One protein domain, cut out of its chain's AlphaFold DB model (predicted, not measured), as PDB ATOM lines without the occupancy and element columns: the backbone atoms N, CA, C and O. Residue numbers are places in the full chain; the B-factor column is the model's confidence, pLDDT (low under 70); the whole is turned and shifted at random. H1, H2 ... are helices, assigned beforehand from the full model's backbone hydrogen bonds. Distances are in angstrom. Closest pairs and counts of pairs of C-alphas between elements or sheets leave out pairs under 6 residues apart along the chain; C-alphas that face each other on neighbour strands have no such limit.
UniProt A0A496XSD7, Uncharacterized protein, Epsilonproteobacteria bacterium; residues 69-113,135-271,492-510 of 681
ATOM      1  N   VAL A  69      -9.639  48.399 -37.324       83.00
ATOM      2  CA  VAL A  69      -8.988  48.713 -36.046       83.00
ATOM      3  C   VAL A  69     -10.000  49.002 -34.940       83.00
ATOM      4  O   VAL A  69      -9.840  48.474 -33.840       83.00
ATOM      5  N   GLY A  70     -11.056  49.779 -35.204       84.50
ATOM      6  CA  GLY A  70     -12.099  50.026 -34.207       84.50
ATOM      7  C   GLY A  70     -12.830  48.748 -33.811       84.50
ATOM      8  O   GLY A  70     -13.083  48.541 -32.626       84.50
ATOM      9  N   LYS A  71     -13.058  47.823 -34.752       87.81
ATOM     10  CA  LYS A  71     -13.643  46.508 -34.439       87.81
ATOM     11  C   LYS A  71     -12.746  45.660 -33.553       87.81
ATOM     12  O   LYS A  71     -13.233  45.115 -32.566       87.81
ATOM     13  N   PHE A  72     -11.448  45.578 -33.844       88.81
ATOM     14  CA  PHE A  72     -10.527  44.855 -32.968       88.81
ATOM     15  C   PHE A  72     -10.406  45.505 -31.582       88.81
ATOM     16  O   PHE A  72     -10.370  44.783 -30.588       88.81
ATOM     17  N   LYS A  73     -10.438  46.843 -31.480       90.56
ATOM     18  CA  LYS A  73     -10.513  47.549 -30.186       90.56
ATOM     19  C   LYS A  73     -11.801  47.223 -29.430       90.56
ATOM     20  O   LYS A  73     -11.752  46.951 -28.235       90.56
ATOM     21  N   ALA A  74     -12.943  47.202 -30.116       90.19
ATOM     22  CA  ALA A  74     -14.229  46.850 -29.517       90.19
ATOM     23  C   ALA A  74     -14.250  45.396 -29.020       90.19
ATOM     24  O   ALA A  74     -14.746  45.126 -27.928       90.19
ATOM     25  N   ILE A  75     -13.655  44.469 -29.778       89.81
ATOM     26  CA  ILE A  75     -13.449  43.079 -29.354       89.81
ATOM     27  C   ILE A  75     -12.547  43.027 -28.119       89.81
ATOM     28  O   ILE A  75     -12.898  42.382 -27.137       89.81
ATOM     29  N   GLN A  76     -11.398  43.705 -28.146       91.75
ATOM     30  CA  GLN A  76     -10.468  43.732 -27.017       91.75
ATOM     31  C   GLN A  76     -11.152  44.263 -25.749       91.75
ATOM     32  O   GLN A  76     -10.983  43.687 -24.674       91.75
ATOM     33  N   ALA A  77     -11.958  45.321 -25.872       91.88
ATOM     34  CA  ALA A  77     -12.740  45.874 -24.771       91.88
ATOM     35  C   ALA A  77     -13.786  44.874 -24.251       91.88
ATOM     36  O   ALA A  77     -13.878  44.663 -23.045       91.88
ATOM     37  N   ALA A  78     -14.516  44.199 -25.144       89.38
ATOM     38  CA  ALA A  78     -15.499  43.182 -24.766       89.38
ATOM     39  C   ALA A  78     -14.865  41.966 -24.065       89.38
ATOM     40  O   ALA A  78     -15.501  41.336 -23.225       89.38
ATOM     41  N   LEU A  79     -13.602  41.654 -24.372       89.69
ATOM     42  CA  LEU A  79     -12.847  40.578 -23.727       89.69
ATOM     43  C   LEU A  79     -12.170  41.003 -22.418       89.69
ATOM     44  O   LEU A  79     -11.635  40.143 -21.721       89.69
ATOM     45  N   ALA A  80     -12.159  42.291 -22.064       89.38
ATOM     46  CA  ALA A  80     -11.397  42.787 -20.917       89.38
ATOM     47  C   ALA A  80     -11.816  42.114 -19.601       89.38
ATOM     48  O   ALA A  80     -10.962  41.676 -18.832       89.38
ATOM     49  N   SER A  81     -13.122  41.968 -19.371       83.50
ATOM     50  CA  SER A  81     -13.663  41.398 -18.133       83.50
ATOM     51  C   SER A  81     -13.418  39.893 -17.986       83.50
ATOM     52  O   SER A  81     -13.349  39.404 -16.865       83.50
ATOM     53  N   THR A  82     -13.264  39.160 -19.093       84.00
ATOM     54  CA  THR A  82     -13.139  37.690 -19.082       84.00
ATOM     55  C   THR A  82     -11.714  37.194 -19.336       84.00
ATOM     56  O   THR A  82     -11.318  36.157 -18.814       84.00
ATOM     57  N   CYS A  83     -10.933  37.919 -20.140       86.19
ATOM     58  CA  CYS A  83      -9.626  37.476 -20.637       86.19
ATOM     59  C   CYS A  83      -8.428  38.210 -20.039       86.19
ATOM     60  O   CYS A  83      -7.329  37.656 -20.038       86.19
ATOM     61  N   ALA A  84      -8.585  39.463 -19.598       85.88
ATOM     62  CA  ALA A  84      -7.426  40.290 -19.253       85.88
ATOM     63  C   ALA A  84      -6.673  39.766 -18.021       85.88
ATOM     64  O   ALA A  84      -5.448  39.865 -17.959       85.88
ATOM     65  N   SER A  85      -7.397  39.188 -17.059       80.38
ATOM     66  CA  SER A  85      -6.834  38.606 -15.838       80.38
ATOM     67  C   SER A  85      -6.308  37.184 -16.050       80.38
ATOM     68  O   SER A  85      -5.227  36.854 -15.570       80.38
ATOM     69  N   SER A  86      -7.044  36.356 -16.792       81.56
ATOM     70  CA  SER A  86      -6.771  34.924 -16.972       81.56
ATOM     71  C   SER A  86      -5.732  34.621 -18.055       81.56
ATOM     72  O   SER A  86      -4.983  33.656 -17.943       81.56
ATOM     73  N   ASN A  87      -5.631  35.462 -19.089       84.50
ATOM     74  CA  ASN A  87      -4.707  35.273 -20.208       84.50
ATOM     75  C   ASN A  87      -3.964  36.573 -20.551       84.50
ATOM     76  O   ASN A  87      -3.938  37.036 -21.697       84.50
ATOM     77  N   LYS A  88      -3.359  37.177 -19.518       85.44
ATOM     78  CA  LYS A  88      -2.719  38.503 -19.561       85.44
ATOM     79  C   LYS A  88      -1.735  38.667 -20.724       85.44
ATOM     80  O   LYS A  88      -1.731  39.709 -21.372       85.44
ATOM     81  N   ALA A  89      -0.933  37.641 -21.017       87.56
ATOM     82  CA  ALA A  89       0.061  37.687 -22.089       87.56
ATOM     83  C   ALA A  89      -0.583  37.794 -23.483       87.56
ATOM     84  O   ALA A  89      -0.273  38.722 -24.229       87.56
ATOM     85  N   ALA A  90      -1.521  36.901 -23.822       84.50
ATOM     86  CA  ALA A  90      -2.188  36.928 -25.126       84.50
ATOM     87  C   ALA A  90      -3.112  38.150 -25.273       84.50
ATOM     88  O   ALA A  90      -3.196  38.739 -26.350       84.50
ATOM     89  N   TYR A  91      -3.764  38.577 -24.188       88.88
ATOM     90  CA  TYR A  91      -4.577  39.794 -24.176       88.88
ATOM     91  C   TYR A  91      -3.729  41.060 -24.388       88.88
ATOM     92  O   TYR A  91      -4.091  41.930 -25.180       88.88
ATOM     93  N   SER A  92      -2.561  41.149 -23.743       89.81
ATOM     94  CA  SER A  92      -1.607  42.241 -23.971       89.81
ATOM     95  C   SER A  92      -1.068  42.221 -25.402       89.81
ATOM     96  O   SER A  92      -0.992  43.268 -26.041       89.81
ATOM     97  N   GLN A  93      -0.746  41.037 -25.933       88.75
ATOM     98  CA  GLN A  93      -0.294  40.869 -27.315       88.75
ATOM     99  C   GLN A  93      -1.354  41.326 -28.328       88.75
ATOM    100  O   GLN A  93      -0.999  41.913 -29.354       88.75
ATOM    101  N   LEU A  94      -2.644  41.126 -28.029       88.56
ATOM    102  CA  LEU A  94      -3.744  41.633 -28.849       88.56
ATOM    103  C   LEU A  94      -3.716  43.168 -28.893       88.56
ATOM    104  O   LEU A  94      -3.760  43.744 -29.976       88.56
ATOM    105  N   GLY A  95      -3.557  43.827 -27.740       89.75
ATOM    106  CA  GLY A  95      -3.439  45.288 -27.660       89.75
ATOM    107  C   GLY A  95      -2.243  45.850 -28.430       89.75
ATOM    108  O   GLY A  95      -2.385  46.831 -29.166       89.75
ATOM    109  N   THR A  96      -1.084  45.197 -28.327       91.25
ATOM    110  CA  THR A  96       0.110  45.570 -29.098       91.25
ATOM    111  C   THR A  96      -0.134  45.421 -30.599       91.25
ATOM    112  O   THR A  96       0.127  46.354 -31.351       91.25
ATOM    113  N   SER A  97      -0.713  44.298 -31.037       85.69
ATOM    114  CA  SER A  97      -1.002  44.039 -32.461       85.69
ATOM    115  C   SER A  97      -1.972  45.070 -33.050       85.69
ATOM    116  O   SER A  97      -1.742  45.601 -34.135       85.69
ATOM    117  N   ILE A  98      -3.018  45.430 -32.296       86.94
ATOM    118  CA  ILE A  98      -3.987  46.466 -32.680       86.94
ATOM    119  C   ILE A  98      -3.313  47.837 -32.817       86.94
ATOM    120  O   ILE A  98      -3.627  48.590 -33.741       86.94
ATOM    121  N   THR A  99      -2.392  48.165 -31.910       89.31
ATOM    122  CA  THR A  99      -1.662  49.441 -31.923       89.31
ATOM    123  C   THR A  99      -0.712  49.521 -33.115       89.31
ATOM    124  O   THR A  99      -0.729  50.521 -33.833       89.31
ATOM    125  N   SER A 100       0.043  48.453 -33.386       84.25
ATOM    126  CA  SER A 100       0.909  48.355 -34.566       84.25
ATOM    127  C   SER A 100       0.109  48.503 -35.859       84.25
ATOM    128  O   SER A 100       0.457  49.309 -36.718       84.25
ATOM    129  N   MET A 101      -1.024  47.804 -35.962       79.81
ATOM    130  CA  MET A 101      -1.934  47.917 -37.099       79.81
ATOM    131  C   MET A 101      -2.459  49.351 -37.278       79.81
ATOM    132  O   MET A 101      -2.444  49.867 -38.393       79.81
ATOM    133  N   GLN A 102      -2.885  50.025 -36.203       83.06
ATOM    134  CA  GLN A 102      -3.292  51.436 -36.260       83.06
ATOM    135  C   GLN A 102      -2.166  52.329 -36.802       83.06
ATOM    136  O   GLN A 102      -2.442  53.217 -37.607       83.06
ATOM    137  N   GLY A 103      -0.923  52.091 -36.370       82.31
ATOM    138  CA  GLY A 103       0.263  52.802 -36.846       82.31
ATOM    139  C   GLY A 103       0.433  52.681 -38.359       82.31
ATOM    140  O   GLY A 103       0.462  53.698 -39.050       82.31
ATOM    141  N   THR A 104       0.424  51.452 -38.883       79.62
ATOM    142  CA  THR A 104       0.550  51.191 -40.327       79.62
ATOM    143  C   THR A 104      -0.593  51.816 -41.132       79.62
ATOM    144  O   THR A 104      -0.351  52.444 -42.160       79.62
ATOM    145  N   TYR A 105      -1.845  51.726 -40.661       73.31
ATOM    146  CA  TYR A 105      -2.982  52.361 -41.346       73.31
ATOM    147  C   TYR A 105      -2.888  53.890 -41.367       73.31
ATOM    148  O   TYR A 105      -3.242  54.517 -42.367       73.31
ATOM    149  N   ASN A 106      -2.426  54.500 -40.273       79.00
ATOM    150  CA  ASN A 106      -2.228  55.944 -40.210       79.00
ATOM    151  C   ASN A 106      -1.126  56.388 -41.181       79.00
ATOM    152  O   ASN A 106      -1.311  57.385 -41.878       79.00
ATOM    153  N   GLN A 107      -0.034  55.624 -41.271       78.06
ATOM    154  CA  GLN A 107       1.045  55.872 -42.225       78.06
ATOM    155  C   GLN A 107       0.558  55.731 -43.674       78.06
ATOM    156  O   GLN A 107       0.715  56.656 -44.466       78.06
ATOM    157  N   TYR A 108      -0.158  54.649 -43.990       69.50
ATOM    158  CA  TYR A 108      -0.776  54.444 -45.303       69.50
ATOM    159  C   TYR A 108      -1.712  55.595 -45.693       69.50
ATOM    160  O   TYR A 108      -1.684  56.077 -46.825       69.50
ATOM    161  N   ARG A 109      -2.538  56.082 -44.757       68.06
ATOM    162  CA  ARG A 109      -3.450  57.208 -45.006       68.06
ATOM    163  C   ARG A 109      -2.706  58.528 -45.210       68.06
ATOM    164  O   ARG A 109      -3.141  59.327 -46.036       68.06
ATOM    165  N   ALA A 110      -1.625  58.762 -44.468       70.88
ATOM    166  CA  ALA A 110      -0.791  59.947 -44.629       70.88
ATOM    167  C   ALA A 110      -0.116  59.976 -46.011       70.88
ATOM    168  O   ALA A 110      -0.063  61.029 -46.640       70.88
ATOM    169  N   GLU A 111       0.324  58.819 -46.512       66.88
ATOM    170  CA  GLU A 111       0.993  58.705 -47.812       66.88
ATOM    171  C   GLU A 111       0.015  58.731 -49.002       66.88
ATOM    172  O   GLU A 111       0.317  59.333 -50.033       66.88
ATOM    173  N   ASN A 112      -1.192  58.170 -48.854       62.16
ATOM    174  CA  ASN A 112      -2.187  58.083 -49.934       62.16
ATOM    175  C   ASN A 112      -3.251  59.196 -49.940       62.16
ATOM    176  O   ASN A 112      -4.044  59.286 -50.877       62.16
ATOM    177  N   GLY A 113      -3.268  60.084 -48.943       48.69
ATOM    178  CA  GLY A 113      -4.220  61.200 -48.854       48.69
ATOM    179  C   GLY A 113      -4.096  62.275 -49.946       48.69
ATOM    180  O   GLY A 113      -4.980  63.120 -50.032       48.69
ATOM    181  N   GLN A 135      16.358  69.773 -69.734       81.56
ATOM    182  CA  GLN A 135      15.906  69.991 -68.355       81.56
ATOM    183  C   GLN A 135      14.440  69.570 -68.139       81.56
ATOM    184  O   GLN A 135      14.106  69.012 -67.099       81.56
ATOM    185  N   ALA A 136      13.582  69.733 -69.153       76.31
ATOM    186  CA  ALA A 136      12.193  69.276 -69.112       76.31
ATOM    187  C   ALA A 136      12.059  67.738 -69.070       76.31
ATOM    188  O   ALA A 136      11.134  67.214 -68.449       76.31
ATOM    189  N   GLU A 137      12.974  67.001 -69.707       71.50
ATOM    190  CA  GLU A 137      13.008  65.533 -69.656       71.50
ATOM    191  C   GLU A 137      13.480  65.028 -68.288       71.50
ATOM    192  O   GLU A 137      12.900  64.078 -67.758       71.50
ATOM    193  N   TRP A 138      14.453  65.707 -67.671       75.94
ATOM    194  CA  TRP A 138      14.880  65.438 -66.294       75.94
ATOM    195  C   TRP A 138      13.785  65.744 -65.265       75.94
ATOM    196  O   TRP A 138      13.541  64.938 -64.365       75.94
ATOM    197  N   GLU A 139      13.057  66.853 -65.423       76.12
ATOM    198  CA  GLU A 139      11.904  67.181 -64.576       76.12
ATOM    199  C   GLU A 139      10.791  66.129 -64.711       76.12
ATOM    200  O   GLU A 139      10.295  65.618 -63.703       76.12
ATOM    201  N   ALA A 140      10.449  65.718 -65.939       72.62
ATOM    202  CA  ALA A 140       9.459  64.669 -66.185       72.62
ATOM    203  C   ALA A 140       9.890  63.293 -65.636       72.62
ATOM    204  O   ALA A 140       9.051  62.551 -65.116       72.62
ATOM    205  N   TYR A 141      11.179  62.952 -65.726       76.31
ATOM    206  CA  TYR A 141      11.740  61.738 -65.131       76.31
ATOM    207  C   TYR A 141      11.666  61.770 -63.599       76.31
ATOM    208  O   TYR A 141      11.194  60.808 -62.991       76.31
ATOM    209  N   SER A 142      12.043  62.892 -62.972       74.88
ATOM    210  CA  SER A 142      11.995  63.067 -61.513       74.88
ATOM    211  C   SER A 142      10.575  62.923 -60.956       74.88
ATOM    212  O   SER A 142      10.368  62.244 -59.949       74.88
ATOM    213  N   LEU A 143       9.575  63.469 -61.664       77.38
ATOM    214  CA  LEU A 143       8.164  63.355 -61.302       77.38
ATOM    215  C   LEU A 143       7.697  61.892 -61.360       77.38
ATOM    216  O   LEU A 143       7.102  61.396 -60.404       77.38
ATOM    217  N   LYS A 144       8.020  61.178 -62.448       73.50
ATOM    218  CA  LYS A 144       7.659  59.761 -62.600       73.50
ATOM    219  C   LYS A 144       8.400  58.844 -61.619       73.50
ATOM    220  O   LYS A 144       7.807  57.882 -61.138       73.50
ATOM    221  N   SER A 145       9.668  59.118 -61.292       73.75
ATOM    222  CA  SER A 145      10.407  58.364 -60.264       73.75
ATOM    223  C   SER A 145       9.784  58.572 -58.886       73.75
ATOM    224  O   SER A 145       9.571  57.604 -58.162       73.75
ATOM    225  N   ALA A 146       9.390  59.804 -58.551       73.81
ATOM    226  CA  ALA A 146       8.677  60.088 -57.309       73.81
ATOM    227  C   ALA A 146       7.311  59.375 -57.246       73.81
ATOM    228  O   ALA A 146       6.924  58.882 -56.187       73.81
ATOM    229  N   GLU A 147       6.586  59.272 -58.366       71.56
ATOM    230  CA  GLU A 147       5.359  58.465 -58.471       71.56
ATOM    231  C   GLU A 147       5.629  56.962 -58.292       71.56
ATOM    232  O   GLU A 147       4.908  56.297 -57.542       71.56
ATOM    233  N   ARG A 148       6.688  56.423 -58.914       71.75
ATOM    234  CA  ARG A 148       7.110  55.022 -58.742       71.75
ATOM    235  C   ARG A 148       7.460  54.723 -57.287       71.75
ATOM    236  O   ARG A 148       6.979  53.734 -56.743       71.75
ATOM    237  N   ASP A 149       8.261  55.568 -56.649       72.31
ATOM    238  CA  ASP A 149       8.704  55.357 -55.271       72.31
ATOM    239  C   ASP A 149       7.530  55.473 -54.281       72.31
ATOM    240  O   ASP A 149       7.459  54.699 -53.325       72.31
ATOM    241  N   ARG A 150       6.549  56.355 -54.540       70.69
ATOM    242  CA  ARG A 150       5.272  56.377 -53.800       70.69
ATOM    243  C   ARG A 150       4.472  55.090 -53.991       70.69
ATOM    244  O   ARG A 150       3.946  54.563 -53.017       70.69
ATOM    245  N   SER A 151       4.396  54.567 -55.215       66.81
ATOM    246  CA  SER A 151       3.715  53.298 -55.507       66.81
ATOM    247  C   SER A 151       4.380  52.117 -54.787       66.81
ATOM    248  O   SER A 151       3.705  51.332 -54.125       66.81
ATOM    249  N   LEU A 152       5.715  52.039 -54.817       68.69
ATOM    250  CA  LEU A 152       6.483  51.013 -54.105       68.69
ATOM    251  C   LEU A 152       6.278  51.087 -52.587       68.69
ATOM    252  O   LEU A 152       6.033  50.054 -51.965       68.69
ATOM    253  N   ARG A 153       6.314  52.288 -51.995       71.44
ATOM    254  CA  ARG A 153       6.025  52.481 -50.562       71.44
ATOM    255  C   ARG A 153       4.581  52.135 -50.210       71.44
ATOM    256  O   ARG A 153       4.353  51.442 -49.225       71.44
ATOM    257  N   SER A 154       3.614  52.527 -51.040       68.25
ATOM    258  CA  SER A 154       2.209  52.152 -50.849       68.25
ATOM    259  C   SER A 154       2.025  50.631 -50.850       68.25
ATOM    260  O   SER A 154       1.316  50.108 -49.993       68.25
ATOM    261  N   ASN A 155       2.694  49.913 -51.760       65.62
ATOM    262  CA  ASN A 155       2.658  48.449 -51.804       65.62
ATOM    263  C   ASN A 155       3.310  47.823 -50.559       65.62
ATOM    264  O   ASN A 155       2.760  46.884 -49.988       65.62
ATOM    265  N   GLN A 156       4.446  48.361 -50.099       72.88
ATOM    266  CA  GLN A 156       5.090  47.918 -48.856       72.88
ATOM    267  C   GLN A 156       4.172  48.111 -47.643       72.88
ATOM    268  O   GLN A 156       3.985  47.180 -46.862       72.88
ATOM    269  N   LEU A 157       3.532  49.277 -47.523       67.50
ATOM    270  CA  LEU A 157       2.590  49.567 -46.440       67.50
ATOM    271  C   LEU A 157       1.340  48.686 -46.489       67.50
ATOM    272  O   LEU A 157       0.825  48.294 -45.444       67.50
ATOM    273  N   GLU A 158       0.858  48.338 -47.682       66.69
ATOM    274  CA  GLU A 158      -0.238  47.380 -47.841       66.69
ATOM    275  C   GLU A 158       0.174  45.979 -47.359       66.69
ATOM    276  O   GLU A 158      -0.549  45.344 -46.584       66.69
ATOM    277  N   THR A 159       1.369  45.518 -47.732       67.75
ATOM    278  CA  THR A 159       1.947  44.257 -47.250       67.75
ATOM    279  C   THR A 159       2.129  44.237 -45.727       67.75
ATOM    280  O   THR A 159       1.790  43.245 -45.067       67.75
ATOM    281  N   GLU A 160       2.627  45.324 -45.144       73.81
ATOM    282  CA  GLU A 160       2.765  45.469 -43.694       73.81
ATOM    283  C   GLU A 160       1.400  45.449 -43.003       73.81
ATOM    284  O   GLU A 160       1.216  44.715 -42.029       73.81
ATOM    285  N   ALA A 161       0.409  46.167 -43.539       70.88
ATOM    286  CA  ALA A 161      -0.945  46.190 -42.992       70.88
ATOM    287  C   ALA A 161      -1.560  44.783 -42.979       70.88
ATOM    288  O   ALA A 161      -2.108  44.356 -41.961       70.88
ATOM    289  N   LEU A 162      -1.412  44.020 -44.066       68.94
ATOM    290  CA  LEU A 162      -1.873  42.630 -44.145       68.94
ATOM    291  C   LEU A 162      -1.170  41.714 -43.132       68.94
ATOM    292  O   LEU A 162      -1.804  40.829 -42.544       68.94
ATOM    293  N   THR A 163       0.121  41.942 -42.887       74.94
ATOM    294  CA  THR A 163       0.902  41.200 -41.886       74.94
ATOM    295  C   THR A 163       0.397  41.490 -40.472       74.94
ATOM    296  O   THR A 163       0.170  40.557 -39.697       74.94
ATOM    297  N   GLN A 164       0.123  42.758 -40.151       80.00
ATOM    298  CA  GLN A 164      -0.422  43.161 -38.850       80.00
ATOM    299  C   GLN A 164      -1.837  42.611 -38.613       80.00
ATOM    300  O   GLN A 164      -2.141  42.109 -37.526       80.00
ATOM    301  N   VAL A 165      -2.697  42.632 -39.637       80.25
ATOM    302  CA  VAL A 165      -4.035  42.019 -39.572       80.25
ATOM    303  C   VAL A 165      -3.927  40.518 -39.306       80.25
ATOM    304  O   VAL A 165      -4.598  39.994 -38.415       80.25
ATOM    305  N   SER A 166      -3.043  39.824 -40.025       77.38
ATOM    306  CA  SER A 166      -2.833  38.383 -39.853       77.38
ATOM    307  C   SER A 166      -2.307  38.030 -38.458       77.38
ATOM    308  O   SER A 166      -2.808  37.086 -37.845       77.38
ATOM    309  N   GLY A 167      -1.358  38.803 -37.918       81.19
ATOM    310  CA  GLY A 167      -0.847  38.621 -36.553       81.19
ATOM    311  C   GLY A 167      -1.902  38.882 -35.471       81.19
ATOM    312  O   GLY A 167      -2.002  38.135 -34.491       81.19
ATOM    313  N   THR A 168      -2.756  39.888 -35.681       85.44
ATOM    314  CA  THR A 168      -3.899  40.173 -34.801       85.44
ATOM    315  C   THR A 168      -4.877  38.996 -34.787       85.44
ATOM    316  O   THR A 168      -5.281  38.532 -33.721       85.44
ATOM    317  N   LEU A 169      -5.207  38.449 -35.963       86.38
ATOM    318  CA  LEU A 169      -6.098  37.294 -36.099       86.38
ATOM    319  C   LEU A 169      -5.524  36.016 -35.473       86.38
ATOM    320  O   LEU A 169      -6.278  35.264 -34.859       86.38
ATOM    321  N   ASP A 170      -4.218  35.767 -35.585       84.38
ATOM    322  CA  ASP A 170      -3.573  34.621 -34.924       84.38
ATOM    323  C   ASP A 170      -3.642  34.737 -33.395       84.38
ATOM    324  O   ASP A 170      -4.001  33.780 -32.703       84.38
ATOM    325  N   THR A 171      -3.394  35.935 -32.859       87.56
ATOM    326  CA  THR A 171      -3.540  36.204 -31.420       87.56
ATOM    327  C   THR A 171      -4.980  35.964 -30.963       87.56
ATOM    328  O   THR A 171      -5.223  35.312 -29.946       87.56
ATOM    329  N   MET A 172      -5.958  36.404 -31.756       88.06
ATOM    330  CA  MET A 172      -7.370  36.130 -31.500       88.06
ATOM    331  C   MET A 172      -7.726  34.642 -31.568       88.06
ATOM    332  O   MET A 172      -8.510  34.168 -30.747       88.06
ATOM    333  N   ALA A 173      -7.149  33.889 -32.504       86.56
ATOM    334  CA  ALA A 173      -7.349  32.446 -32.593       86.56
ATOM    335  C   ALA A 173      -6.787  31.711 -31.364       86.56
ATOM    336  O   ALA A 173      -7.388  30.748 -30.889       86.56
ATOM    337  N   LYS A 174      -5.666  32.178 -30.802       87.56
ATOM    338  CA  LYS A 174      -5.133  31.662 -29.531       87.56
ATOM    339  C   LYS A 174      -6.073  31.974 -28.364       87.56
ATOM    340  O   LYS A 174      -6.363  31.091 -27.558       87.56
ATOM    341  N   LEU A 175      -6.608  33.197 -28.306       88.38
ATOM    342  CA  LEU A 175      -7.591  33.587 -27.290       88.38
ATOM    343  C   LEU A 175      -8.883  32.760 -27.391       88.38
ATOM    344  O   LEU A 175      -9.390  32.324 -26.362       88.38
ATOM    345  N   SER A 176      -9.387  32.458 -28.595       86.69
ATOM    346  CA  SER A 176     -10.602  31.637 -28.758       86.69
ATOM    347  C   SER A 176     -10.441  30.197 -28.268       86.69
ATOM    348  O   SER A 176     -11.425  29.551 -27.911       86.69
ATOM    349  N   GLN A 177      -9.211  29.681 -28.263       86.06
ATOM    350  CA  GLN A 177      -8.894  28.331 -27.793       86.06
ATOM    351  C   GLN A 177      -8.690  28.263 -26.275       86.06
ATOM    352  O   GLN A 177      -8.837  27.191 -25.686       86.06
ATOM    353  N   SER A 178      -8.373  29.390 -25.632       87.50
ATOM    354  CA  SER A 178      -8.221  29.466 -24.181       87.50
ATOM    355  C   SER A 178      -9.571  29.264 -23.491       87.50
ATOM    356  O   SER A 178     -10.557  29.937 -23.798       87.50
ATOM    357  N   LYS A 179      -9.613  28.325 -22.539       83.56
ATOM    358  CA  LYS A 179     -10.826  27.988 -21.779       83.56
ATOM    359  C   LYS A 179     -11.390  29.210 -21.052       83.56
ATOM    360  O   LYS A 179     -12.600  29.413 -21.084       83.56
ATOM    361  N   ASP A 180     -10.516  30.035 -20.487       82.62
ATOM    362  CA  ASP A 180     -10.892  31.193 -19.668       82.62
ATOM    363  C   ASP A 180     -11.440  32.353 -20.510       82.62
ATOM    364  O   ASP A 180     -12.258  33.143 -20.054       82.62
ATOM    365  N   CYS A 181     -11.058  32.409 -21.785       84.69
ATOM    366  CA  CYS A 181     -11.559  33.390 -22.743       84.69
ATOM    367  C   CYS A 181     -12.807  32.946 -23.501       84.69
ATOM    368  O   CYS A 181     -13.453  33.759 -24.169       84.69
ATOM    369  N   ARG A 182     -13.151  31.657 -23.435       80.75
ATOM    370  CA  ARG A 182     -14.194  31.066 -24.274       80.75
ATOM    371  C   ARG A 182     -15.561  31.694 -24.033       80.75
ATOM    372  O   ARG A 182     -16.312  31.874 -24.988       80.75
ATOM    373  N   GLU A 183     -15.886  32.039 -22.790       82.38
ATOM    374  CA  GLU A 183     -17.166  32.663 -22.449       82.38
ATOM    375  C   GLU A 183     -17.311  34.049 -23.092       82.38
ATOM    376  O   GLU A 183     -18.268  34.280 -23.834       82.38
ATOM    377  N   GLY A 184     -16.314  34.923 -22.916       83.75
ATOM    378  CA  GLY A 184     -16.284  36.248 -23.545       83.75
ATOM    379  C   GLY A 184     -16.291  36.172 -25.073       83.75
ATOM    380  O   GLY A 184     -17.054  36.884 -25.731       83.75
ATOM    381  N   MET A 185     -15.528  35.232 -25.645       84.06
ATOM    382  CA  MET A 185     -15.504  34.974 -27.091       84.06
ATOM    383  C   MET A 185     -16.854  34.485 -27.631       84.06
ATOM    384  O   MET A 185     -17.183  34.743 -28.784       84.06
ATOM    385  N   SER A 186     -17.658  33.824 -26.798       82.69
ATOM    386  CA  SER A 186     -18.990  33.326 -27.159       82.69
ATOM    387  C   SER A 186     -20.102  34.364 -26.972       82.69
ATOM    388  O   SER A 186     -21.278  34.054 -27.196       82.69
ATOM    389  N   SER A 187     -19.783  35.581 -26.525       85.50
ATOM    390  CA  SER A 187     -20.760  36.669 -26.426       85.50
ATOM    391  C   SER A 187     -21.276  37.064 -27.816       85.50
ATOM    392  O   SER A 187     -20.529  37.049 -28.796       85.50
ATOM    393  N   SER A 188     -22.563  37.417 -27.919       82.19
ATOM    394  CA  SER A 188     -23.172  37.820 -29.199       82.19
ATOM    395  C   SER A 188     -22.427  39.017 -29.809       82.19
ATOM    396  O   SER A 188     -22.136  39.029 -31.000       82.19
ATOM    397  N   GLN A 189     -21.996  39.962 -28.964       86.19
ATOM    398  CA  GLN A 189     -21.199  41.124 -29.365       86.19
ATOM    399  C   GLN A 189     -19.867  40.732 -30.027       86.19
ATOM    400  O   GLN A 189     -19.540  41.256 -31.093       86.19
ATOM    401  N   VAL A 190     -19.094  39.816 -29.429       85.62
ATOM    402  CA  VAL A 190     -17.802  39.390 -29.997       85.62
ATOM    403  C   VAL A 190     -18.005  38.582 -31.277       85.62
ATOM    404  O   VAL A 190     -17.290  38.815 -32.251       85.62
ATOM    405  N   ILE A 191     -19.000  37.689 -31.323       85.75
ATOM    406  CA  ILE A 191     -19.322  36.929 -32.541       85.75
ATOM    407  C   ILE A 191     -19.707  37.877 -33.681       85.75
ATOM    408  O   ILE A 191     -19.237  37.704 -34.807       85.75
ATOM    409  N   ASP A 192     -20.509  38.903 -33.399       83.31
ATOM    410  CA  ASP A 192     -20.953  39.865 -34.402       83.31
ATOM    411  C   ASP A 192     -19.803  40.706 -34.954       83.31
ATOM    412  O   ASP A 192     -19.714  40.887 -36.175       83.31
ATOM    413  N   LEU A 193     -18.927  41.205 -34.079       85.00
ATOM    414  CA  LEU A 193     -17.733  41.950 -34.475       85.00
ATOM    415  C   LEU A 193     -16.771  41.058 -35.264       85.00
ATOM    416  O   LEU A 193     -16.220  41.497 -36.273       85.00
ATOM    417  N   MET A 194     -16.620  39.789 -34.874       85.81
ATOM    418  CA  MET A 194     -15.770  38.848 -35.598       85.81
ATOM    419  C   MET A 194     -16.321  38.472 -36.961       85.81
ATOM    420  O   MET A 194     -15.558  38.416 -37.920       85.81
ATOM    421  N   ALA A 195     -17.629  38.269 -37.091       83.19
ATOM    422  CA  ALA A 195     -18.257  38.046 -38.387       83.19
ATOM    423  C   ALA A 195     -17.979  39.220 -39.348       83.19
ATOM    424  O   ALA A 195     -17.642  39.015 -40.515       83.19
ATOM    425  N   ASP A 196     -18.013  40.452 -38.837       81.06
ATOM    426  CA  ASP A 196     -17.665  41.634 -39.621       81.06
ATOM    427  C   ASP A 196     -16.176  41.706 -39.985       81.06
ATOM    428  O   ASP A 196     -15.850  42.018 -41.131       81.06
ATOM    429  N   VAL A 197     -15.276  41.414 -39.039       82.19
ATOM    430  CA  VAL A 197     -13.827  41.328 -39.294       82.19
ATOM    431  C   VAL A 197     -13.540  40.278 -40.366       82.19
ATOM    432  O   VAL A 197     -12.755  40.535 -41.276       82.19
ATOM    433  N   ILE A 198     -14.208  39.123 -40.314       78.62
ATOM    434  CA  ILE A 198     -14.075  38.049 -41.305       78.62
ATOM    435  C   ILE A 198     -14.522  38.534 -42.684       78.62
ATOM    436  O   ILE A 198     -13.771  38.369 -43.642       78.62
ATOM    437  N   GLY A 199     -15.697  39.163 -42.790       71.75
ATOM    438  CA  GLY A 199     -16.207  39.683 -44.063       71.75
ATOM    439  C   GLY A 199     -15.355  40.812 -44.660       71.75
ATOM    440  O   GLY A 199     -15.222  40.922 -45.880       71.75
ATOM    441  N   GLN A 200     -14.747  41.649 -43.816       72.56
ATOM    442  CA  GLN A 200     -13.856  42.724 -44.265       72.56
ATOM    443  C   GLN A 200     -12.462  42.211 -44.636       72.56
ATOM    444  O   GLN A 200     -11.901  42.639 -45.639       72.56
ATOM    445  N   THR A 201     -11.919  41.255 -43.885       70.12
ATOM    446  CA  THR A 201     -10.596  40.682 -44.175       70.12
ATOM    447  C   THR A 201     -10.637  39.792 -45.418       70.12
ATOM    448  O   THR A 201      -9.716  39.830 -46.232       70.12
ATOM    449  N   SER A 202     -11.721  39.029 -45.618       63.91
ATOM    450  CA  SER A 202     -11.888  38.191 -46.813       63.91
ATOM    451  C   SER A 202     -11.946  39.014 -48.102       63.91
ATOM    452  O   SER A 202     -11.443  38.574 -49.131       63.91
ATOM    453  N   SER A 203     -12.498  40.227 -48.038       57.25
ATOM    454  CA  SER A 203     -12.556  41.154 -49.171       57.25
ATOM    455  C   SER A 203     -11.255  41.943 -49.380       57.25
ATOM    456  O   SER A 203     -10.914  42.234 -50.523       57.25
ATOM    457  N   MET A 204     -10.482  42.228 -48.324       52.59
ATOM    458  CA  MET A 204      -9.165  42.879 -48.436       52.59
ATOM    459  C   MET A 204      -8.119  42.024 -49.161       52.59
ATOM    460  O   MET A 204      -7.338  42.562 -49.938       52.59
ATOM    461  N   GLY A 205      -8.145  40.696 -48.999       52.50
ATOM    462  CA  GLY A 205      -7.247  39.790 -49.734       52.50
ATOM    463  C   GLY A 205      -7.410  39.820 -51.263       52.50
ATOM    464  O   GLY A 205      -6.579  39.260 -51.974       52.50
ATOM    465  N   MET A 206      -8.460  40.474 -51.773       41.50
ATOM    466  CA  MET A 206      -8.724  40.682 -53.201       41.50
ATOM    467  C   MET A 206      -8.361  42.085 -53.713       41.50
ATOM    468  O   MET A 206      -8.374  42.294 -54.927       41.50
ATOM    469  N   LEU A 207      -8.072  43.041 -52.822       37.44
ATOM    470  CA  LEU A 207      -7.774  44.432 -53.188       37.44
ATOM    471  C   LEU A 207      -6.292  44.688 -53.472       37.44
ATOM    472  O   LEU A 207      -6.006  45.676 -54.136       37.44
ATOM    473  N   ALA A 208      -5.401  43.778 -53.071       42.41
ATOM    474  CA  ALA A 208      -3.996  43.778 -53.465       42.41
ATOM    475  C   ALA A 208      -3.828  42.949 -54.758       42.41
ATOM    476  O   ALA A 208      -3.783  41.712 -54.689       42.41
ATOM    477  N   PRO A 209      -3.776  43.560 -55.961       35.94
ATOM    478  CA  PRO A 209      -3.602  42.834 -57.211       35.94
ATOM    479  C   PRO A 209      -2.172  42.290 -57.308       35.94
ATOM    480  O   PRO A 209      -1.294  42.890 -57.913       35.94
ATOM    481  N   GLY A 210      -1.925  41.114 -56.739       41.88
ATOM    482  CA  GLY A 210      -0.629  40.460 -56.854       41.88
ATOM    483  C   GLY A 210      -0.614  39.068 -56.233       41.88
ATOM    484  O   GLY A 210      -1.349  38.818 -55.275       41.88
ATOM    485  N   PRO A 211       0.231  38.149 -56.741       42.88
ATOM    486  CA  PRO A 211       0.498  36.880 -56.082       42.88
ATOM    487  C   PRO A 211       0.911  37.090 -54.629       42.88
ATOM    488  O   PRO A 211       0.489  36.296 -53.812       42.88
ATOM    489  N   GLU A 212       1.654  38.160 -54.319       40.72
ATOM    490  CA  GLU A 212       2.214  38.515 -53.004       40.72
ATOM    491  C   GLU A 212       1.168  39.044 -52.011       40.72
ATOM    492  O   GLU A 212       1.071  38.530 -50.901       40.72
ATOM    493  N   GLY A 213       0.311  39.991 -52.411       45.06
ATOM    494  CA  GLY A 213      -0.806  40.459 -51.576       45.06
ATOM    495  C   GLY A 213      -1.806  39.341 -51.268       45.06
ATOM    496  O   GLY A 213      -2.265  39.180 -50.135       45.06
ATOM    497  N   TYR A 214      -2.039  38.475 -52.258       48.19
ATOM    498  CA  TYR A 214      -2.788  37.240 -52.080       48.19
ATOM    499  C   TYR A 214      -2.013  36.201 -51.245       48.19
ATOM    500  O   TYR A 214      -2.594  35.575 -50.377       48.19
ATOM    501  N   LEU A 215      -0.703  36.032 -51.420       44.06
ATOM    502  CA  LEU A 215       0.170  35.127 -50.650       44.06
ATOM    503  C   LEU A 215       0.332  35.546 -49.191       44.06
ATOM    504  O   LEU A 215       0.762  34.720 -48.404       44.06
ATOM    505  N   ILE A 216       0.033  36.789 -48.817       46.97
ATOM    506  CA  ILE A 216       0.161  37.288 -47.439       46.97
ATOM    507  C   ILE A 216      -1.210  37.300 -46.752       46.97
ATOM    508  O   ILE A 216      -1.332  36.808 -45.632       46.97
ATOM    509  N   ALA A 217      -2.276  37.719 -47.447       48.09
ATOM    510  CA  ALA A 217      -3.652  37.597 -46.953       48.09
ATOM    511  C   ALA A 217      -4.164  36.138 -46.959       48.09
ATOM    512  O   ALA A 217      -4.805  35.676 -46.014       48.09
ATOM    513  N   ALA A 218      -3.851  35.386 -48.016       43.41
ATOM    514  CA  ALA A 218      -4.156  33.965 -48.191       43.41
ATOM    515  C   ALA A 218      -2.968  33.035 -47.900       43.41
ATOM    516  O   ALA A 218      -3.095  31.819 -48.062       43.41
ATOM    517  N   GLY A 219      -1.855  33.581 -47.399       46.84
ATOM    518  CA  GLY A 219      -0.673  32.867 -46.906       46.84
ATOM    519  C   GLY A 219      -0.908  32.059 -45.655       46.84
ATOM    520  O   GLY A 219      -0.139  32.149 -44.709       46.84
ATOM    521  N   GLY A 220      -2.009  31.321 -45.582       55.59
ATOM    522  CA  GLY A 220      -2.288  30.395 -44.506       55.59
ATOM    523  C   GLY A 220      -2.648  31.001 -43.172       55.59
ATOM    524  O   GLY A 220      -3.630  30.568 -42.595       55.59
ATOM    525  N   MET A 221      -1.882  31.959 -42.663       58.09
ATOM    526  CA  MET A 221      -1.975  32.427 -41.286       58.09
ATOM    527  C   MET A 221      -3.275  33.186 -41.039       58.09
ATOM    528  O   MET A 221      -4.009  32.800 -40.135       58.09
ATOM    529  N   GLY A 222      -3.627  34.171 -41.872       68.25
ATOM    530  CA  GLY A 222      -4.888  34.910 -41.741       68.25
ATOM    531  C   GLY A 222      -6.117  34.013 -41.915       68.25
ATOM    532  O   GLY A 222      -6.943  33.896 -41.011       68.25
ATOM    533  N   VAL A 223      -6.201  33.295 -43.042       71.88
ATOM    534  CA  VAL A 223      -7.323  32.382 -43.338       71.88
ATOM    535  C   VAL A 223      -7.415  31.232 -42.330       71.88
ATOM    536  O   VAL A 223      -8.505  30.931 -41.854       71.88
ATOM    537  N   SER A 224      -6.304  30.590 -41.959       72.94
ATOM    538  CA  SER A 224      -6.313  29.518 -40.951       72.94
ATOM    539  C   SER A 224      -6.721  30.048 -39.585       72.94
ATOM    540  O   SER A 224      -7.478  29.368 -38.900       72.94
ATOM    541  N   SER A 225      -6.277  31.245 -39.194       80.94
ATOM    542  CA  SER A 225      -6.687  31.865 -37.930       80.94
ATOM    543  C   SER A 225      -8.174  32.190 -37.930       80.94
ATOM    544  O   SER A 225      -8.870  31.823 -36.989       80.94
ATOM    545  N   ILE A 226      -8.691  32.759 -39.021       83.62
ATOM    546  CA  ILE A 226     -10.129  32.976 -39.208       83.62
ATOM    547  C   ILE A 226     -10.896  31.654 -39.099       83.62
ATOM    548  O   ILE A 226     -11.871  31.576 -38.358       83.62
ATOM    549  N   LEU A 227     -10.464  30.599 -39.797       84.62
ATOM    550  CA  LEU A 227     -11.130  29.297 -39.735       84.62
ATOM    551  C   LEU A 227     -11.072  28.706 -38.318       84.62
ATOM    552  O   LEU A 227     -12.073  28.184 -37.840       84.62
ATOM    553  N   LYS A 228      -9.948  28.832 -37.606       85.56
ATOM    554  CA  LYS A 228      -9.837  28.413 -36.199       85.56
ATOM    555  C   LYS A 228     -10.809  29.179 -35.305       85.56
ATOM    556  O   LYS A 228     -11.517  28.548 -34.528       85.56
ATOM    557  N   ILE A 229     -10.880  30.503 -35.450       86.94
ATOM    558  CA  ILE A 229     -11.826  31.347 -34.713       86.94
ATOM    559  C   ILE A 229     -13.255  30.885 -34.998       86.94
ATOM    560  O   ILE A 229     -13.990  30.580 -34.067       86.94
ATOM    561  N   ILE A 230     -13.644  30.773 -36.274       87.69
ATOM    562  CA  ILE A 230     -14.984  30.323 -36.673       87.69
ATOM    563  C   ILE A 230     -15.294  28.949 -36.064       87.69
ATOM    564  O   ILE A 230     -16.385  28.752 -35.534       87.69
ATOM    565  N   ASN A 231     -14.346  28.010 -36.115       87.88
ATOM    566  CA  ASN A 231     -14.515  26.670 -35.558       87.88
ATOM    567  C   ASN A 231     -14.800  26.712 -34.051       87.88
ATOM    568  O   ASN A 231     -15.711  26.037 -33.583       87.88
ATOM    569  N   GLU A 232     -14.062  27.524 -33.292       86.75
ATOM    570  CA  GLU A 232     -14.296  27.666 -31.853       86.75
ATOM    571  C   GLU A 232     -15.615  28.393 -31.551       86.75
ATOM    572  O   GLU A 232     -16.384  27.918 -30.719       86.75
ATOM    573  N   LEU A 233     -15.940  29.466 -32.281       87.62
ATOM    574  CA  LEU A 233     -17.193  30.210 -32.103       87.62
ATOM    575  C   LEU A 233     -18.438  29.369 -32.428       87.62
ATOM    576  O   LEU A 233     -19.479  29.532 -31.797       87.62
ATOM    577  N   ILE A 234     -18.357  28.456 -33.400       86.25
ATOM    578  CA  ILE A 234     -19.479  27.573 -33.763       86.25
ATOM    579  C   ILE A 234     -19.667  26.442 -32.748       86.25
ATOM    580  O   ILE A 234     -20.781  25.939 -32.596       86.25
ATOM    581  N   LYS A 235     -18.609  26.030 -32.042       83.50
ATOM    582  CA  LYS A 235     -18.712  25.029 -30.968       83.50
ATOM    583  C   LYS A 235     -19.397  25.580 -29.718       83.50
ATOM    584  O   LYS A 235     -19.845  24.786 -28.887       83.50
ATOM    585  N   SER A 236     -19.493  26.899 -29.578       78.38
ATOM    586  CA  SER A 236     -20.187  27.538 -28.465       78.38
ATOM    587  C   SER A 236     -21.674  27.155 -28.431       78.38
ATOM    588  O   SER A 236     -22.314  27.014 -29.477       78.38
ATOM    589  N   PRO A 237     -22.264  26.962 -27.239       78.00
ATOM    590  CA  PRO A 237     -23.684  26.664 -27.127       78.00
ATOM    591  C   PRO A 237     -24.511  27.890 -27.537       78.00
ATOM    592  O   PRO A 237     -24.408  28.958 -26.936       78.00
ATOM    593  N   PHE A 238     -25.362  27.725 -28.548       85.88
ATOM    594  CA  PHE A 238     -26.324  28.746 -28.959       85.88
ATOM    595  C   PHE A 238     -27.679  28.484 -28.296       85.88
ATOM    596  O   PHE A 238     -28.307  27.448 -28.543       85.88
ATOM    597  N   ASP A 239     -28.158  29.431 -27.486       89.75
ATOM    598  CA  ASP A 239     -29.559  29.434 -27.072       89.75
ATOM    599  C   ASP A 239     -30.415  29.995 -28.205       89.75
ATOM    600  O   ASP A 239     -30.480  31.199 -28.442       89.75
ATOM    601  N   TRP A 240     -31.112  29.107 -28.908       92.44
ATOM    602  CA  TRP A 240     -31.982  29.506 -30.003       92.44
ATOM    603  C   TRP A 240     -33.204  30.304 -29.552       92.44
ATOM    604  O   TRP A 240     -33.886  30.839 -30.415       92.44
ATOM    605  N   LYS A 241     -33.533  30.393 -28.257       90.75
ATOM    606  CA  LYS A 241     -34.609  31.275 -27.771       90.75
ATOM    607  C   LYS A 241     -34.171  32.734 -27.721       90.75
ATOM    608  O   LYS A 241     -34.995  33.605 -28.008       90.75
ATOM    609  N   ASP A 242     -32.898  32.983 -27.449       90.81
ATOM    610  CA  ASP A 242     -32.297  34.309 -27.500       90.81
ATOM    611  C   ASP A 242     -32.181  34.778 -28.960       90.81
ATOM    612  O   ASP A 242     -31.715  34.054 -29.845       90.81
ATOM    613  N   LYS A 243     -32.680  35.985 -29.234       88.12
ATOM    614  CA  LYS A 243     -32.637  36.578 -30.570       88.12
ATOM    615  C   LYS A 243     -31.212  36.905 -30.990       88.12
ATOM    616  O   LYS A 243     -30.848  36.568 -32.114       88.12
ATOM    617  N   ASP A 244     -30.419  37.480 -30.099       86.62
ATOM    618  CA  ASP A 244     -29.094  37.974 -30.450       86.62
ATOM    619  C   ASP A 244     -28.174  36.793 -30.770       86.62
ATOM    620  O   ASP A 244     -27.472  36.800 -31.774       86.62
ATOM    621  N   LYS A 245     -28.290  35.690 -30.021       87.94
ATOM    622  CA  LYS A 245     -27.557  34.444 -30.309       87.94
ATOM    623  C   LYS A 245     -27.932  33.827 -31.658       87.94
ATOM    624  O   LYS A 245     -27.054  33.309 -32.354       87.94
ATOM    625  N   ARG A 246     -29.214  33.865 -32.051       89.62
ATOM    626  CA  ARG A 246     -29.649  33.412 -33.387       89.62
ATOM    627  C   ARG A 246     -29.058  34.285 -34.489       89.62
ATOM    628  O   ARG A 246     -28.560  33.747 -35.479       89.62
ATOM    629  N   ASP A 247     -29.129  35.599 -34.319       86.75
ATOM    630  CA  ASP A 247     -28.667  36.564 -35.313       86.75
ATOM    631  C   ASP A 247     -27.136  36.487 -35.467       86.75
ATOM    632  O   ASP A 247     -26.643  36.401 -36.595       86.75
ATOM    633  N   SER A 248     -26.393  36.342 -34.365       87.38
ATOM    634  CA  SER A 248     -24.945  36.102 -34.374       87.38
ATOM    635  C   SER A 248     -24.559  34.800 -35.077       87.38
ATOM    636  O   SER A 248     -23.637  34.792 -35.895       87.38
ATOM    637  N   PHE A 249     -25.282  33.697 -34.837       90.31
ATOM    638  CA  PHE A 249     -25.056  32.444 -35.570       90.31
ATOM    639  C   PHE A 249     -25.262  32.622 -37.081       90.31
ATOM    640  O   PHE A 249     -24.441  32.168 -37.881       90.31
ATOM    641  N   LEU A 250     -26.340  33.300 -37.489       88.50
ATOM    642  CA  LEU A 250     -26.626  33.565 -38.900       88.50
ATOM    643  C   LEU A 250     -25.546  34.434 -39.541       88.50
ATOM    644  O   LEU A 250     -25.082  34.118 -40.639       88.50
ATOM    645  N   LYS A 251     -25.113  35.492 -38.852       87.00
ATOM    646  CA  LYS A 251     -24.053  36.390 -39.315       87.00
ATOM    647  C   LYS A 251     -22.725  35.649 -39.477       87.00
ATOM    648  O   LYS A 251     -22.066  35.793 -40.510       87.00
ATOM    649  N   LEU A 252     -22.377  34.789 -38.519       87.44
ATOM    650  CA  LEU A 252     -21.194  33.933 -38.584       87.44
ATOM    651  C   LEU A 252     -21.278  32.930 -39.745       87.44
ATOM    652  O   LEU A 252     -20.332  32.814 -40.521       87.44
ATOM    653  N   ASN A 253     -22.425  32.269 -39.935       88.38
ATOM    654  CA  ASN A 253     -22.663  31.357 -41.059       88.38
ATOM    655  C   ASN A 253     -22.556  32.071 -42.419       88.38
ATOM    656  O   ASN A 253     -21.956  31.538 -43.350       88.38
ATOM    657  N   CYS A 254     -23.099  33.285 -42.540       84.62
ATOM    658  CA  CYS A 254     -22.969  34.104 -43.746       84.62
ATOM    659  C   CYS A 254     -21.514  34.506 -44.012       84.62
ATOM    660  O   CYS A 254     -21.053  34.417 -45.146       84.62
ATOM    661  N   SER A 255     -20.773  34.882 -42.969       83.44
ATOM    662  CA  SER A 255     -19.358  35.257 -43.089       83.44
ATOM    663  C   SER A 255     -18.491  34.059 -43.473       83.44
ATOM    664  O   SER A 255     -17.617  34.176 -44.326       83.44
ATOM    665  N   PHE A 256     -18.783  32.875 -42.923       85.19
ATOM    666  CA  PHE A 256     -18.152  31.627 -43.347       85.19
ATOM    667  C   PHE A 256     -18.492  31.271 -44.800       85.19
ATOM    668  O   PHE A 256     -17.626  30.806 -45.533       85.19
ATOM    669  N   PHE A 257     -19.728  31.500 -45.247       83.31
ATOM    670  CA  PHE A 257     -20.112  31.296 -46.644       83.31
ATOM    671  C   PHE A 257     -19.381  32.243 -47.601       83.31
ATOM    672  O   PHE A 257     -18.932  31.807 -48.664       83.31
ATOM    673  N   ASP A 258     -19.244  33.513 -47.227       77.25
ATOM    674  CA  ASP A 258     -18.496  34.495 -48.007       77.25
ATOM    675  C   ASP A 258     -17.007  34.090 -48.051       77.25
ATOM    676  O   ASP A 258     -16.452  33.931 -49.135       77.25
ATOM    677  N   LEU A 259     -16.402  33.736 -46.911       77.75
ATOM    678  CA  LEU A 259     -15.037  33.193 -46.847       77.75
ATOM    679  C   LEU A 259     -14.856  31.921 -47.691       77.75
ATOM    680  O   LEU A 259     -13.869  31.787 -48.412       77.75
ATOM    681  N   LYS A 260     -15.806  30.984 -47.624       78.50
ATOM    682  CA  LYS A 260     -15.810  29.760 -48.435       78.50
ATOM    683  C   LYS A 260     -15.744  30.099 -49.917       78.50
ATOM    684  O   LYS A 260     -14.956  29.495 -50.635       78.50
ATOM    685  N   LYS A 261     -16.562  31.050 -50.377       75.25
ATOM    686  CA  LYS A 261     -16.551  31.480 -51.777       75.25
ATOM    687  C   LYS A 261     -15.209  32.065 -52.179       75.25
ATOM    688  O   LYS A 261     -14.778  31.776 -53.290       75.25
ATOM    689  N   GLU A 262     -14.578  32.846 -51.309       72.25
ATOM    690  CA  GLU A 262     -13.257  33.416 -51.582       72.25
ATOM    691  C   GLU A 262     -12.194  32.315 -51.699       72.25
ATOM    692  O   GLU A 262     -11.515  32.229 -52.723       72.25
ATOM    693  N   ILE A 263     -12.140  31.382 -50.739       72.06
ATOM    694  CA  ILE A 263     -11.243  30.210 -50.775       72.06
ATOM    695  C   ILE A 263     -11.487  29.359 -52.037       72.06
ATOM    696  O   ILE A 263     -10.541  28.961 -52.727       72.06
ATOM    697  N   ASP A 264     -12.757  29.100 -52.368       71.94
ATOM    698  CA  ASP A 264     -13.161  28.368 -53.571       71.94
ATOM    699  C   ASP A 264     -12.756  29.126 -54.843       71.94
ATOM    700  O   ASP A 264     -12.362  28.506 -55.827       71.94
ATOM    701  N   SER A 265     -12.836  30.461 -54.855       67.44
ATOM    702  CA  SER A 265     -12.523  31.289 -56.029       67.44
ATOM    703  C   SER A 265     -11.048  31.267 -56.419       67.44
ATOM    704  O   SER A 265     -10.705  31.561 -57.564       67.44
ATOM    705  N   VAL A 266     -10.190  30.870 -55.484       66.25
ATOM    706  CA  VAL A 266      -8.743  30.799 -55.677       66.25
ATOM    707  C   VAL A 266      -8.339  29.397 -56.113       66.25
ATOM    708  O   VAL A 266      -7.376  29.232 -56.857       66.25
ATOM    709  N   GLY A 267      -9.103  28.380 -55.719       66.19
ATOM    710  CA  GLY A 267      -8.834  27.003 -56.116       66.19
ATOM    711  C   GLY A 267      -7.965  26.216 -55.142       66.19
ATOM    712  O   GLY A 267      -7.539  25.121 -55.492       66.19
ATOM    713  N   ILE A 268      -7.757  26.706 -53.911       66.75
ATOM    714  CA  ILE A 268      -6.976  26.006 -52.868       66.75
ATOM    715  C   ILE A 268      -7.546  24.605 -52.586       66.75
ATOM    716  O   ILE A 268      -6.792  23.658 -52.368       66.75
ATOM    717  N   LEU A 269      -8.874  24.456 -52.628       67.38
ATOM    718  CA  LEU A 269      -9.574  23.191 -52.371       67.38
ATOM    719  C   LEU A 269      -9.658  22.267 -53.601       67.38
ATOM    720  O   LEU A 269     -10.195  21.164 -53.508       67.38
ATOM    721  N   HIS A 270      -9.154  22.695 -54.760       70.12
ATOM    722  CA  HIS A 270      -9.252  21.937 -56.003       70.12
ATOM    723  C   HIS A 270      -7.966  21.162 -56.302       70.12
ATOM    724  O   HIS A 270      -6.852  21.645 -56.113       70.12
ATOM    725  N   ILE A 271      -8.134  19.948 -56.829       69.50
ATOM    726  CA  ILE A 271      -7.034  19.116 -57.322       69.50
ATOM    727  C   ILE A 271      -6.868  19.370 -58.823       69.50
ATOM    728  O   ILE A 271      -7.848  19.509 -59.564       69.50
ATOM    729  N   ASN A 492       6.134  24.709 -49.954       52.09
ATOM    730  CA  ASN A 492       5.038  24.259 -50.818       52.09
ATOM    731  C   ASN A 492       3.645  24.416 -50.164       52.09
ATOM    732  O   ASN A 492       2.633  24.043 -50.761       52.09
ATOM    733  N   GLY A 493       3.589  24.918 -48.922       59.53
ATOM    734  CA  GLY A 493       2.382  25.253 -48.180       59.53
ATOM    735  C   GLY A 493       1.485  24.066 -47.873       59.53
ATOM    736  O   GLY A 493       0.328  24.251 -47.499       59.53
ATOM    737  N   THR A 494       1.988  22.834 -47.997       66.06
ATOM    738  CA  THR A 494       1.192  21.612 -47.809       66.06
ATOM    739  C   THR A 494       0.568  21.561 -46.417       66.06
ATOM    740  O   THR A 494      -0.616  21.256 -46.277       66.06
ATOM    741  N   ARG A 495       1.331  21.927 -45.375       67.00
ATOM    742  CA  ARG A 495       0.842  21.974 -43.988       67.00
ATOM    743  C   ARG A 495      -0.271  23.006 -43.816       67.00
ATOM    744  O   ARG A 495      -1.293  22.718 -43.200       67.00
ATOM    745  N   ILE A 496      -0.085  24.193 -44.382       65.25
ATOM    746  CA  ILE A 496      -1.068  25.276 -44.357       65.25
ATOM    747  C   ILE A 496      -2.348  24.860 -45.090       65.25
ATOM    748  O   ILE A 496      -3.443  24.985 -44.545       65.25
ATOM    749  N   LYS A 497      -2.208  24.314 -46.301       67.94
ATOM    750  CA  LYS A 497      -3.310  23.805 -47.116       67.94
ATOM    751  C   LYS A 497      -4.084  22.716 -46.378       67.94
ATOM    752  O   LYS A 497      -5.309  22.777 -46.334       67.94
ATOM    753  N   ASN A 498      -3.388  21.771 -45.747       72.88
ATOM    754  CA  ASN A 498      -4.016  20.736 -44.929       72.88
ATOM    755  C   ASN A 498      -4.774  21.335 -43.735       72.88
ATOM    756  O   ASN A 498      -5.932  20.997 -43.521       72.88
ATOM    757  N   ASN A 499      -4.179  22.287 -43.010       72.06
ATOM    758  CA  ASN A 499      -4.846  22.967 -41.894       72.06
ATOM    759  C   ASN A 499      -6.113  23.711 -42.335       72.06
ATOM    760  O   ASN A 499      -7.123  23.662 -41.631       72.06
ATOM    761  N   ILE A 500      -6.073  24.382 -43.491       72.44
ATOM    762  CA  ILE A 500      -7.238  25.041 -44.092       72.44
ATOM    763  C   ILE A 500      -8.311  24.000 -44.423       72.44
ATOM    764  O   ILE A 500      -9.450  24.169 -43.999       72.44
ATOM    765  N   ILE A 501      -7.959  22.915 -45.124       75.06
ATOM    766  CA  ILE A 501      -8.899  21.849 -45.514       75.06
ATOM    767  C   ILE A 501      -9.549  21.208 -44.284       75.06
ATOM    768  O   ILE A 501     -10.772  21.065 -44.249       75.06
ATOM    769  N   THR A 502      -8.759  20.849 -43.269       79.06
ATOM    770  CA  THR A 502      -9.265  20.242 -42.033       79.06
ATOM    771  C   THR A 502     -10.169  21.206 -41.276       79.06
ATOM    772  O   THR A 502     -11.307  20.856 -40.987       79.06
ATOM    773  N   SER A 503      -9.731  22.450 -41.044       80.94
ATOM    774  CA  SER A 503     -10.553  23.442 -40.330       80.94
ATOM    775  C   SER A 503     -11.858  23.724 -41.075       80.94
ATOM    776  O   SER A 503     -12.922  23.831 -40.475       80.94
ATOM    777  N   PHE A 504     -11.791  23.805 -42.402       82.00
ATOM    778  CA  PHE A 504     -12.958  23.985 -43.248       82.00
ATOM    779  C   PHE A 504     -13.935  22.810 -43.124       82.00
ATOM    780  O   PHE A 504     -15.135  23.028 -42.959       82.00
ATOM    781  N   ARG A 505     -13.430  21.571 -43.148       82.38
ATOM    782  CA  ARG A 505     -14.239  20.367 -42.942       82.38
ATOM    783  C   ARG A 505     -14.881  20.349 -41.554       82.38
ATOM    784  O   ARG A 505     -16.075  20.083 -41.472       82.38
ATOM    785  N   ASP A 506     -14.146  20.685 -40.501       84.62
ATOM    786  CA  ASP A 506     -14.660  20.708 -39.125       84.62
ATOM    787  C   ASP A 506     -15.793  21.730 -38.952       84.62
ATOM    788  O   ASP A 506     -16.837  21.435 -38.359       84.62
ATOM    789  N   ILE A 507     -15.626  22.924 -39.532       84.62
ATOM    790  CA  ILE A 507     -16.663  23.959 -39.543       84.62
ATOM    791  C   ILE A 507     -17.891  23.465 -40.307       84.62
ATOM    792  O   ILE A 507     -19.012  23.579 -39.811       84.62
ATOM    793  N   GLN A 508     -17.702  22.883 -41.496       82.75
ATOM    794  CA  GLN A 508     -18.800  22.308 -42.272       82.75
ATOM    795  C   GLN A 508     -19.521  21.203 -41.497       82.75
ATOM    796  O   GLN A 508     -20.747  21.197 -41.434       82.75
ATOM    797  N   GLU A 509     -18.790  20.284 -40.872       83.31
ATOM    798  CA  GLU A 509     -19.370  19.220 -40.056       83.31
ATOM    799  C   GLU A 509     -20.131  19.773 -38.845       83.31
ATOM    800  O   GLU A 509     -21.149  19.199 -38.464       83.31
ATOM    801  N   SER A 510     -19.715  20.911 -38.287       86.12
ATOM    802  CA  SER A 510     -20.406  21.573 -37.175       86.12
ATOM    803  C   SER A 510     -21.674  22.308 -37.628       86.12
ATOM    804  O   SER A 510     -22.750  22.082 -37.062       86.12
TER     805      SER A 510
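What this domain is: This is residues 69 to 113, 135 to 271 and 492 to 510 of the 681 residues of an uncharacterized protein of Epsilonproteobacteria bacterium (UniProt A0A496XSD7). This is a bundle of helices lying lengthwise, with the long H4 running through it and sticking out beyond one end with residues 135 to 149. H3 packs along H4 on one side and H8 packs on H4 on another, H1 packs on both H3 and H6, and farther out H9 covers H6 and H10 packs on H8. The short H2 and H5 lie at the end away from the free arm. The printed part has 201 residues with ten named helices, H1 to H10 along the chain, and no named strand: all helix. It is compact, with a radius of gyration of the C-alphas of 19.2 A, yet elongated, spanning 75 by 43 by 30 A.

How they stand to each other: H4, residues 135 to 177, touches H3, residues 88 to 112, closest at the C-alphas of Met 101 and Gln 164, 5.3 A apart, at a shallow tilt of 20 degrees, opposite ways. Residues 91 to 102 of H3 touch H1, residues 69 to 78, closest at C-alphas 102 and 69, 6.3 A. H4 touches H8, residues 221 to 235, with residues 165 to 177 alone, closest at C-alphas 166 and 222, 4.5 A. With residues 158 to 166 alone it touches H7, residues 211 to 217, closest at C-alphas 162 and 217, 6.0 A. H6, residues 188 to 204, is near H4 and touches H1, closest at C-alphas 190 and 75, 5.7 A. H6 touches H9, residues 243 to 266, closest at C-alphas 195 and 252, 5.1 A. H8 and H9 are a helical hairpin that only just touches, with 3 pairs of C-alphas within 8 A, closest at C-alphas 230 and 252, 7.4 A. H8 touches H10, residues 494 to 510, closest at C-alphas 231 and 507, 5.3 A. H2, residues 80 to 83, touches H5, residues 182 to 185, closest at C-alphas 82 and 184, 5.6 A. H1, H3, H4, H6, H8 and H9 form an up and down bundle, each running against the one before. Every O i to N i+4 pair is within hydrogen-bond range in H1, H3, H4 and H7 to H10, and 12 of 13 in H6; H2 and H5 are too short for such a pair.

Where its parts are: H4 measures 63.2 A, from C-alpha 135 at (15.906, 69.991, -68.355) to C-alpha 177 at (-8.894, 28.331, -27.793). H3 measures 36.1 A and H9 35.1 A. H10 ends at C-alpha 510 (-20.406, 21.573, -37.175).

The domain as a whole: C-alphas 135 and 241, the farthest apart, are 75.5 A apart. Cuts leave gaps of 29.4 A between C-alphas 113 and 135 and 14.6 A between 271 and 492. No link printed whole is long. Mean pLDDT of the printed part is 76.7; residues 202 to 222 are among those under 70.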